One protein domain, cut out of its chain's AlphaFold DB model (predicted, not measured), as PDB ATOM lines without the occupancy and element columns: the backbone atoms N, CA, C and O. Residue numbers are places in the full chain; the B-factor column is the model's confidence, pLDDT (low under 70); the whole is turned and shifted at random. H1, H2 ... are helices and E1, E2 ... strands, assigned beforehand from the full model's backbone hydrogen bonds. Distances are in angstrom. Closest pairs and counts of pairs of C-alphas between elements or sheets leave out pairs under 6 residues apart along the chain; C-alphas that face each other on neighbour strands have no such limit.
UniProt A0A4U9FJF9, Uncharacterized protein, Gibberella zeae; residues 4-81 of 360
ATOM      1  N   SER A   4      13.149   1.826 -38.793       54.88
ATOM      2  CA  SER A   4      12.903   1.145 -40.076       54.88
ATOM      3  C   SER A   4      14.108   0.355 -40.600       54.88
ATOM      4  O   SER A   4      13.976  -0.822 -40.912       54.88
ATOM      5  N   VAL A   5      15.299   0.957 -40.585       61.72
ATOM      6  CA  VAL A   5      16.537   0.349 -41.112       61.72
ATOM      7  C   VAL A   5      16.939  -0.902 -40.323       61.72
ATOM      8  O   VAL A   5      17.518  -1.840 -40.866       61.72
ATOM      9  N   TRP A   6      16.634  -0.938 -39.022       66.38
ATOM     10  CA  TRP A   6      16.910  -2.118 -38.208       66.38
ATOM     11  C   TRP A   6      15.937  -3.261 -38.515       66.38
ATOM     12  O   TRP A   6      16.375  -4.406 -38.581       66.38
ATOM     13  N   TRP A   7      14.648  -2.972 -38.717       65.75
ATOM     14  CA  TRP A   7      13.650  -4.002 -39.031       65.75
ATOM     15  C   TRP A   7      13.894  -4.645 -40.396       65.75
ATOM     16  O   TRP A   7      13.891  -5.869 -40.477       65.75
ATOM     17  N   GLU A   8      14.209  -3.845 -41.416       66.06
ATOM     18  CA  GLU A   8      14.556  -4.338 -42.760       66.06
ATOM     19  C   GLU A   8      15.792  -5.253 -42.725       66.06
ATOM     20  O   GLU A   8      15.796  -6.335 -43.299       66.06
ATOM     21  N   ALA A   9      16.824  -4.891 -41.957       64.00
ATOM     22  CA  ALA A   9      18.041  -5.699 -41.833       64.00
ATOM     23  C   ALA A   9      17.894  -6.956 -40.945       64.00
ATOM     24  O   ALA A   9      18.869  -7.687 -40.728       64.00
ATOM     25  N   ASN A  10      16.724  -7.182 -40.339       65.62
ATOM     26  CA  ASN A  10      16.493  -8.274 -39.393       65.62
ATOM     27  C   ASN A  10      15.145  -8.986 -39.620       65.62
ATOM     28  O   ASN A  10      14.672  -9.646 -38.693       65.62
ATOM     29  N   GLU A  11      14.562  -8.893 -40.822       63.69
ATOM     30  CA  GLU A  11      13.262  -9.500 -41.163       63.69
ATOM     31  C   GLU A  11      13.219 -11.016 -40.907       63.69
ATOM     32  O   GLU A  11      12.243 -11.533 -40.365       63.69
ATOM     33  N   ASP A  12      14.333 -11.709 -41.156       68.75
ATOM     34  CA  ASP A  12      14.455 -13.163 -40.994       68.75
ATOM     35  C   ASP A  12      14.716 -13.616 -39.548       68.75
ATOM     36  O   ASP A  12      14.814 -14.813 -39.253       68.75
ATOM     37  N   LYS A  13      14.891 -12.680 -38.607       70.00
ATOM     38  CA  LYS A  13      15.239 -13.013 -37.220       70.00
ATOM     39  C   LYS A  13      13.991 -13.070 -36.359       70.00
ATOM     40  O   LYS A  13      13.246 -12.106 -36.241       70.00
ATOM     41  N   ALA A  14      13.823 -14.172 -35.630       76.81
ATOM     42  CA  ALA A  14      12.764 -14.290 -34.634       76.81
ATOM     43  C   ALA A  14      12.946 -13.237 -33.519       76.81
ATOM     44  O   ALA A  14      13.821 -13.375 -32.650       76.81
ATOM     45  N   VAL A  15      12.107 -12.196 -33.540       80.88
ATOM     46  CA  VAL A  15      12.046 -11.152 -32.510       80.88
ATOM     47  C   VAL A  15      10.901 -11.440 -31.539       80.88
ATOM     48  O   VAL A  15       9.765 -11.664 -31.943       80.88
ATOM     49  N   SER A  16      11.184 -11.420 -30.235       83.94
ATOM     50  CA  SER A  16      10.169 -11.503 -29.185       83.94
ATOM     51  C   SER A  16      10.079 -10.190 -28.420       83.94
ATOM     52  O   SER A  16      11.035  -9.764 -27.767       83.94
ATOM     53  N   LEU A  17       8.894  -9.581 -28.461       86.69
ATOM     54  CA  LEU A  17       8.542  -8.369 -27.721       86.69
ATOM     55  C   LEU A  17       7.619  -8.677 -26.529       86.69
ATOM     56  O   LEU A  17       6.837  -7.829 -26.122       86.69
ATOM     57  N   ALA A  18       7.683  -9.889 -25.966       86.00
ATOM     58  CA  ALA A  18       6.746 -10.355 -24.932       86.00
ATOM     59  C   ALA A  18       6.728  -9.496 -23.650       86.00
ATOM     60  O   ALA A  18       5.771  -9.539 -22.884       86.00
ATOM     61  N   THR A  19       7.792  -8.732 -23.406       86.94
ATOM     62  CA  THR A  19       7.932  -7.816 -22.267       86.94
ATOM     63  C   THR A  19       7.413  -6.408 -22.556       86.94
ATOM     64  O   THR A  19       7.324  -5.599 -21.633       86.94
ATOM     65  N   ARG A  20       7.060  -6.090 -23.808       89.75
ATOM     66  CA  ARG A  20       6.538  -4.776 -24.196       89.75
ATOM     67  C   ARG A  20       5.235  -4.480 -23.451       89.75
ATOM     68  O   ARG A  20       4.383  -5.351 -23.311       89.75
ATOM     69  N   GLY A  21       5.089  -3.252 -22.964       87.19
ATOM     70  CA  GLY A  21       3.941  -2.811 -22.168       87.19
ATOM     71  C   GLY A  21       4.000  -3.218 -20.692       87.19
ATOM     72  O   GLY A  21       3.186  -2.743 -19.902       87.19
ATOM     73  N   GLN A  22       4.961  -4.054 -20.281       89.00
ATOM     74  CA  GLN A  22       5.147  -4.395 -18.871       89.00
ATOM     75  C   GLN A  22       5.840  -3.255 -18.119       89.00
ATOM     76  O   GLN A  22       6.620  -2.491 -18.687       89.00
ATOM     77  N   ASN A  23       5.598  -3.159 -16.812       88.88
ATOM     78  CA  ASN A  23       6.332  -2.234 -15.955       88.88
ATOM     79  C   ASN A  23       7.753  -2.743 -15.713       88.88
ATOM     80  O   ASN A  23       7.951  -3.913 -15.380       88.88
ATOM     81  N   CYS A  24       8.736  -1.847 -15.789       89.06
ATOM     82  CA  CYS A  24      10.106  -2.155 -15.416       89.06
ATOM     83  C   CYS A  24      10.162  -2.590 -13.936       89.06
ATOM     84  O   CYS A  24       9.808  -1.807 -13.046       89.06
ATOM     85  N   PRO A  25      10.675  -3.795 -13.629       84.88
ATOM     86  CA  PRO A  25      10.777  -4.278 -12.260       84.88
ATOM     87  C   PRO A  25      11.950  -3.663 -11.480       84.88
ATOM     88  O   PRO A  25      12.251  -4.145 -10.402       84.88
ATOM     89  N   GLY A  26      12.670  -2.663 -12.002       87.06
ATOM     90  CA  GLY A  26      13.732  -1.960 -11.265       87.06
ATOM     91  C   GLY A  26      15.144  -2.540 -11.363       87.06
ATOM     92  O   GLY A  26      15.438  -3.326 -12.260       87.06
ATOM     93  N   ALA A  27      16.042  -2.118 -10.476       81.12
ATOM     94  CA  ALA A  27      17.469  -2.466 -10.510       81.12
ATOM     95  C   ALA A  27      17.852  -3.576  -9.514       81.12
ATOM     96  O   ALA A  27      19.035  -3.767  -9.226       81.12
ATOM     97  N   SER A  28      16.868  -4.287  -8.959       75.44
ATOM     98  CA  SER A  28      17.079  -5.431  -8.069       75.44
ATOM     99  C   SER A  28      16.498  -6.721  -8.648       75.44
ATOM    100  O   SER A  28      15.645  -6.716  -9.548       75.44
ATOM    101  N   SER A  29      16.990  -7.845  -8.137       70.06
ATOM    102  CA  SER A  29      16.402  -9.159  -8.375       70.06
ATOM    103  C   SER A  29      14.943  -9.185  -7.891       70.06
ATOM    104  O   SER A  29      14.584  -8.517  -6.925       70.06
ATOM    105  N   VAL A  30      14.092  -9.944  -8.582       70.19
ATOM    106  CA  VAL A  30      12.705 -10.186  -8.153       70.19
ATOM    107  C   VAL A  30      12.666 -11.565  -7.509       70.19
ATOM    108  O   VAL A  30      13.061 -12.535  -8.158       70.19
ATOM    109  N   LYS A  31      12.221 -11.663  -6.254       66.44
ATOM    110  CA  LYS A  31      12.109 -12.936  -5.525       66.44
ATOM    111  C   LYS A  31      10.759 -12.998  -4.818       66.44
ATOM    112  O   LYS A  31      10.417 -12.067  -4.102       66.44
ATOM    113  N   ASP A  32       9.981 -14.049  -5.076       65.12
ATOM    114  CA  ASP A  32       8.641 -14.262  -4.496       65.12
ATOM    115  C   ASP A  32       7.696 -13.052  -4.652       65.12
ATOM    116  O   ASP A  32       6.935 -12.693  -3.756       65.12
ATOM    117  N   GLY A  33       7.787 -12.367  -5.799       63.22
ATOM    118  CA  GLY A  33       7.024 -11.148  -6.090       63.22
ATOM    119  C   GLY A  33       7.522  -9.886  -5.373       63.22
ATOM    120  O   GLY A  33       7.022  -8.800  -5.666       63.22
ATOM    121  N   LEU A  34       8.521  -9.988  -4.489       67.06
ATOM    122  CA  LEU A  34       9.168  -8.842  -3.864       67.06
ATOM    123  C   LEU A  34      10.258  -8.262  -4.767       67.06
ATOM    124  O   LEU A  34      11.092  -8.973  -5.333       67.06
ATOM    125  N   VAL A  35      10.267  -6.935  -4.834       70.44
ATOM    126  CA  VAL A  35      11.303  -6.133  -5.472       70.44
ATOM    127  C   VAL A  35      11.822  -5.147  -4.430       70.44
ATOM    128  O   VAL A  35      11.086  -4.243  -4.050       70.44
ATOM    129  N   LEU A  36      13.073  -5.307  -3.978       69.25
ATOM    130  CA  LEU A  36      13.688  -4.367  -3.018       69.25
ATOM    131  C   LEU A  36      14.051  -3.022  -3.644       69.25
ATOM    132  O   LEU A  36      14.223  -2.045  -2.937       69.25
ATOM    133  N   GLU A  37      14.201  -2.972  -4.966       76.50
ATOM    134  CA  GLU A  37      14.468  -1.724  -5.672       76.50
ATOM    135  C   GLU A  37      13.734  -1.724  -7.009       76.50
ATOM    136  O   GLU A  37      14.221  -2.252  -8.017       76.50
ATOM    137  N   ARG A  38      12.516  -1.185  -6.981       82.38
ATOM    138  CA  ARG A  38      11.653  -0.943  -8.132       82.38
ATOM    139  C   ARG A  38      12.223   0.161  -9.007       82.38
ATOM    140  O   ARG A  38      13.101   0.930  -8.629       82.38
ATOM    141  N   CYS A  39      11.710   0.222 -10.231       85.56
ATOM    142  CA  CYS A  39      12.072   1.279 -11.156       85.56
ATOM    143  C   CYS A  39      11.575   2.618 -10.608       85.56
ATOM    144  O   CYS A  39      10.368   2.844 -10.538       85.56
ATOM    145  N   GLN A  40      12.502   3.515 -10.273       80.06
ATOM    146  CA  GLN A  40      12.173   4.824  -9.702       80.06
ATOM    147  C   GLN A  40      11.380   5.723 -10.667       80.06
ATOM    148  O   GLN A  40      10.712   6.676 -10.255       80.06
ATOM    149  N   PHE A  41      11.421   5.411 -11.963       81.94
ATOM    150  CA  PHE A  41      10.686   6.115 -13.007       81.94
ATOM    151  C   PHE A  41       9.366   5.438 -13.382       81.94
ATOM    152  O   PHE A  41       8.631   6.003 -14.185       81.94
ATOM    153  N   LEU A  42       9.056   4.269 -12.798       83.25
ATOM    154  CA  LEU A  42       7.895   3.442 -13.154       83.25
ATOM    155  C   LEU A  42       7.781   3.233 -14.676       83.25
ATOM    156  O   LEU A  42       6.693   3.224 -15.242       83.25
ATOM    157  N   THR A  43       8.933   3.106 -15.338       87.75
ATOM    158  CA  THR A  43       9.035   3.061 -16.795       87.75
ATOM    159  C   THR A  43       8.292   1.856 -17.358       87.75
ATOM    160  O   THR A  43       8.502   0.728 -16.906       87.75
ATOM    161  N   ILE A  44       7.485   2.087 -18.390       91.44
ATOM    162  CA  ILE A  44       6.888   1.029 -19.205       91.44
ATOM    163  C   ILE A  44       7.923   0.570 -20.234       91.44
ATOM    164  O   ILE A  44       8.590   1.391 -20.867       91.44
ATOM    165  N   ILE A  45       8.078  -0.742 -20.379       91.62
ATOM    166  CA  ILE A  45       9.012  -1.359 -21.318       91.62
ATOM    167  C   ILE A  45       8.491  -1.202 -22.748       91.62
ATOM    168  O   ILE A  45       7.439  -1.732 -23.099       91.62
ATOM    169  N   ASP A  46       9.258  -0.507 -23.578       90.81
ATOM    170  CA  ASP A  46       9.080  -0.419 -25.025       90.81
ATOM    171  C   ASP A  46      10.456  -0.285 -25.710       90.81
ATOM    172  O   ASP A  46      11.495  -0.270 -25.043       90.81
ATOM    173  N   LEU A  47      10.479  -0.203 -27.038       86.56
ATOM    174  CA  LEU A  47      11.684  -0.068 -27.861       86.56
ATOM    175  C   LEU A  47      12.479   1.214 -27.569       86.56
ATOM    176  O   LEU A  47      13.690   1.226 -27.776       86.56
ATOM    177  N   ASP A  48      11.826   2.253 -27.046       87.94
ATOM    178  CA  ASP A  48      12.482   3.507 -26.652       87.94
ATOM    179  C   ASP A  48      13.101   3.438 -25.251       87.94
ATOM    180  O   ASP A  48      14.025   4.181 -24.924       87.94
ATOM    181  N   THR A  49      12.593   2.548 -24.397       89.44
ATOM    182  CA  THR A  49      12.943   2.524 -22.972       89.44
ATOM    183  C   THR A  49      13.789   1.322 -22.581       89.44
ATOM    184  O   THR A  49      14.442   1.361 -21.537       89.44
ATOM    185  N   ALA A  50      13.816   0.265 -23.393       91.31
ATOM    186  CA  ALA A  50      14.553  -0.970 -23.155       91.31
ATOM    187  C   ALA A  50      15.386  -1.381 -24.377       91.31
ATOM    188  O   ALA A  50      15.185  -0.912 -25.493       91.31
ATOM    189  N   ARG A  51      16.365  -2.268 -24.165       90.12
ATOM    190  CA  ARG A  51      17.259  -2.729 -25.238       90.12
ATOM    191  C   ARG A  51      16.793  -4.055 -25.816       90.12
ATOM    192  O   ARG A  51      16.299  -4.925 -25.100       90.12
ATOM    193  N   LEU A  52      17.061  -4.247 -27.103       88.88
ATOM    194  CA  LEU A  52      17.028  -5.565 -27.722       88.88
ATOM    195  C   LEU A  52      18.316  -6.327 -27.389       88.88
ATOM    196  O   LEU A  52      19.421  -5.785 -27.448       88.88
ATOM    197  N   LYS A  53      18.176  -7.606 -27.046       88.06
ATOM    198  CA  LYS A  53      19.284  -8.507 -26.730       88.06
ATOM    199  C   LYS A  53      19.164  -9.789 -27.534       88.06
ATOM    200  O   LYS A  53      18.122 -10.433 -27.530       88.06
ATOM    201  N   GLN A  54      20.259 -10.213 -28.155       86.75
ATOM    202  CA  GLN A  54      20.326 -11.545 -28.747       86.75
ATOM    203  C   GLN A  54      20.569 -12.614 -27.675       86.75
ATOM    204  O   GLN A  54      21.460 -12.493 -26.828       86.75
ATOM    205  N   ARG A  55      19.773 -13.684 -27.711       79.56
ATOM    206  CA  ARG A  55      19.910 -14.863 -26.850       79.56
ATOM    207  C   ARG A  55      19.528 -16.118 -27.633       79.56
ATOM    208  O   ARG A  55      18.386 -16.253 -28.054       79.56
ATOM    209  N   LYS A  56      20.475 -17.057 -27.780       80.81
ATOM    210  CA  LYS A  56      20.273 -18.356 -28.458       80.81
ATOM    211  C   LYS A  56      19.578 -18.222 -29.832       80.81
ATOM    212  O   LYS A  56      18.576 -18.880 -30.083       80.81
ATOM    213  N   GLY A  57      20.069 -17.317 -30.683       79.75
ATOM    214  CA  GLY A  57      19.530 -17.099 -32.035       79.75
ATOM    215  C   GLY A  57      18.216 -16.309 -32.116       79.75
ATOM    216  O   GLY A  57      17.735 -16.069 -33.215       79.75
ATOM    217  N   LYS A  58      17.643 -15.868 -30.987       83.25
ATOM    218  CA  LYS A  58      16.462 -14.992 -30.946       83.25
ATOM    219  C   LYS A  58      16.839 -13.602 -30.457       83.25
ATOM    220  O   LYS A  58      17.672 -13.473 -29.557       83.25
ATOM    221  N   THR A  59      16.192 -12.576 -30.992       87.56
ATOM    222  CA  THR A  59      16.281 -11.218 -30.448       87.56
ATOM    223  C   THR A  59      15.116 -11.013 -29.487       87.56
ATOM    224  O   THR A  59      13.969 -11.245 -29.847       87.56
ATOM    225  N   ILE A  60      15.389 -10.613 -28.250       90.12
ATOM    226  CA  ILE A  60      14.361 -10.377 -27.231       90.12
ATOM    227  C   ILE A  60      14.438  -8.941 -26.724       90.12
ATOM    228  O   ILE A  60      15.537  -8.414 -26.546       90.12
ATOM    229  N   LEU A  61      13.290  -8.327 -26.450       89.44
ATOM    230  CA  LEU A  61      13.236  -7.078 -25.693       89.44
ATOM    231  C   LEU A  61      13.557  -7.367 -24.221       89.44
ATOM    232  O   LEU A  61      12.908  -8.200 -23.582       89.44
ATOM    233  N   GLU A  62      14.591  -6.726 -23.677       90.50
ATOM    234  CA  GLU A  62      14.931  -6.872 -22.262       90.50
ATOM    235  C   GLU A  62      13.752  -6.407 -21.387       90.50
ATOM    236  O   GLU A  62      13.140  -5.376 -21.636       90.50
ATOM    237  N   GLY A  63      13.432  -7.162 -20.332       88.81
ATOM    238  CA  GLY A  63      12.326  -6.841 -19.417       88.81
ATOM    239  C   GLY A  63      12.625  -5.720 -18.416       88.81
ATOM    240  O   GLY A  63      11.948  -5.622 -17.398       88.81
ATOM    241  N   ARG A  64      13.675  -4.922 -18.640       91.31
ATOM    242  CA  ARG A  64      14.084  -3.796 -17.789       91.31
ATOM    243  C   ARG A  64      14.427  -2.606 -18.667       91.31
ATOM    244  O   ARG A  64      14.997  -2.785 -19.743       91.31
ATOM    245  N   CYS A  65      14.111  -1.405 -18.187       91.94
ATOM    246  CA  CYS A  65      14.525  -0.191 -18.874       91.94
ATOM    247  C   CYS A  65      16.056  -0.073 -18.887       91.94
ATOM    248  O   CYS A  65      16.740  -0.694 -18.065       91.94
ATOM    249  N   VAL A  66      16.591   0.719 -19.819       89.19
ATOM    250  CA  VAL A  66      18.036   0.893 -20.042       89.19
ATOM    251  C   VAL A  66      18.773   1.203 -18.739       89.19
ATOM    252  O   VAL A  66      19.793   0.576 -18.452       89.19
ATOM    253  N   GLU A  67      18.237   2.123 -17.940       85.94
ATOM    254  CA  GLU A  67      18.831   2.555 -16.674       85.94
ATOM    255  C   GLU A  67      18.849   1.428 -15.641       85.94
ATOM    256  O   GLU A  67      19.909   1.039 -15.158       85.94
ATOM    257  N   CYS A  68      17.693   0.819 -15.367       87.62
ATOM    258  CA  CYS A  68      17.586  -0.270 -14.397       87.62
ATOM    259  C   CYS A  68      18.427  -1.489 -14.791       87.62
ATOM    260  O   CYS A  68      18.979  -2.176 -13.929       87.62
ATOM    261  N   GLN A  69      18.548  -1.759 -16.093       88.56
ATOM    262  CA  GLN A  69      19.397  -2.827 -16.604       88.56
ATOM    263  C   GLN A  69      20.887  -2.504 -16.439       88.56
ATOM    264  O   GLN A  69      21.665  -3.398 -16.100       88.56
ATOM    265  N   ALA A  70      21.295  -1.251 -16.659       84.38
ATOM    266  CA  ALA A  70      22.665  -0.810 -16.420       84.38
ATOM    267  C   ALA A  70      23.026  -0.912 -14.931       84.38
ATOM    268  O   ALA A  70      24.028  -1.546 -14.596       84.38
ATOM    269  N   SER A  71      22.168  -0.405 -14.042       82.88
ATOM    270  CA  SER A  71      22.359  -0.480 -12.590       82.88
ATOM    271  C   SER A  71      22.411  -1.922 -12.079       82.88
ATOM    272  O   SER A  71      23.272  -2.259 -11.269       82.88
ATOM    273  N   LEU A  72      21.550  -2.816 -12.582       83.56
ATOM    274  CA  LEU A  72      21.605  -4.235 -12.216       83.56
ATOM    275  C   LEU A  72      22.953  -4.866 -12.603       83.56
ATOM    276  O   LEU A  72      23.533  -5.621 -11.822       83.56
ATOM    277  N   ARG A  73      23.470  -4.562 -13.800       81.88
ATOM    278  CA  ARG A  73      24.777  -5.070 -14.252       81.88
ATOM    279  C   ARG A  73      25.919  -4.511 -13.409       81.88
ATOM    280  O   ARG A  73      26.816  -5.268 -13.047       81.88
ATOM    281  N   GLU A  74      25.870  -3.228 -13.069       78.38
ATOM    282  CA  GLU A  74      26.841  -2.588 -12.180       78.38
ATOM    283  C   GLU A  74      26.873  -3.276 -10.808       78.38
ATOM    284  O   GLU A  74      27.933  -3.719 -10.368       78.38
ATOM    285  N   LYS A  75      25.712  -3.501 -10.180       75.31
ATOM    286  CA  LYS A  75      25.616  -4.250  -8.915       75.31
ATOM    287  C   LYS A  75      26.159  -5.666  -9.027       75.31
ATOM    288  O   LYS A  75      26.900  -6.120  -8.159       75.31
ATOM    289  N   GLN A  76      25.824  -6.375 -10.103       76.69
ATOM    290  CA  GLN A  76      26.343  -7.721 -10.338       76.69
ATOM    291  C   GLN A  76      27.869  -7.723 -10.446       76.69
ATOM    292  O   GLN A  76      28.507  -8.619  -9.893       76.69
ATOM    293  N   LEU A  77      28.462  -6.722 -11.100       74.56
ATOM    294  CA  LEU A  77      29.912  -6.560 -11.169       74.56
ATOM    295  C   LEU A  77      30.502  -6.267  -9.787       74.56
ATOM    296  O   LEU A  77      31.379  -7.005  -9.347       74.56
ATOM    297  N   LEU A  78      29.978  -5.274  -9.069       67.94
ATOM    298  CA  LEU A  78      30.446  -4.898  -7.731       67.94
ATOM    299  C   LEU A  78      30.312  -6.052  -6.717       67.94
ATOM    300  O   LEU A  78      31.148  -6.206  -5.823       67.94
ATOM    301  N   SER A  79      29.308  -6.922  -6.872       66.56
ATOM    302  CA  SER A  79      29.081  -8.060  -5.966       66.56
ATOM    303  C   SER A  79      30.180  -9.116  -6.070       66.56
ATOM    304  O   SER A  79      30.459  -9.816  -5.101       66.56
ATOM    305  N   ARG A  80      30.859  -9.192  -7.226       65.88
ATOM    306  CA  ARG A  80      32.013 -10.080  -7.433       65.88
ATOM    307  C   ARG A  80      33.252  -9.617  -6.670       65.88
ATOM    308  O   ARG A  80      34.133 -10.431  -6.429       65.88
ATOM    309  N   PHE A  81      33.316  -8.340  -6.295       60.12
ATOM    310  CA  PHE A  81      34.471  -7.744  -5.623       60.12
ATOM    311  C   PHE A  81      34.281  -7.561  -4.115       60.12
ATOM    312  O   PHE A  81      35.261  -7.399  -3.399       60.12
TER     313      PHE A  81
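AT A GLANCE: This is residues 4 to 81 of the 360 residues of an uncharacterized protein of Gibberella zeae (UniProt A0A4U9FJF9). A strand hairpin, E1 and E2, lies between a short helix, H1, at one end and a longer helix, H2, reaching to the other; unnamed residues 9 to 49 wind past the hairpin. The 78 printed residues run H1, E1, E2, H2, mixed in class, under half in named elements, with the sheet E1 - E2 antiparallel. The whole is only just loose, close to compact: radius of gyration of the C-alphas 13.9 A, spans 39 by 28 by 22 A.

HOW THE PARTS SIT: H1, residues 4 to 8, is apart from H2, residues 66 to 79. E1, residues 50 to 55, and E2, residues 58 to 65, form a hairpin; N 53 and O 60 are within hydrogen-bond range at 2.8 A. The closest C-alphas of E1 and H2, Ala 50 and Val 66, are 5.0 A apart. In H1 and H2 every O i to N i+4 pair is within hydrogen-bond range.

IN THESE COORDINATES: H1 begins at C-alpha 4, (12.903, 1.145, -40.076). From first to last C-alpha E1 measures 15.3 A, E2 19.2 A and H2 20.0 A, ending at C-alpha 79, (29.081, -8.060, -5.966).

THE WHOLE: The printed part has no cut; the link H1 to E1 is long. pLDDT is under 70 at residues 4 to 12, 31 to 34, 36 and 78 to 81.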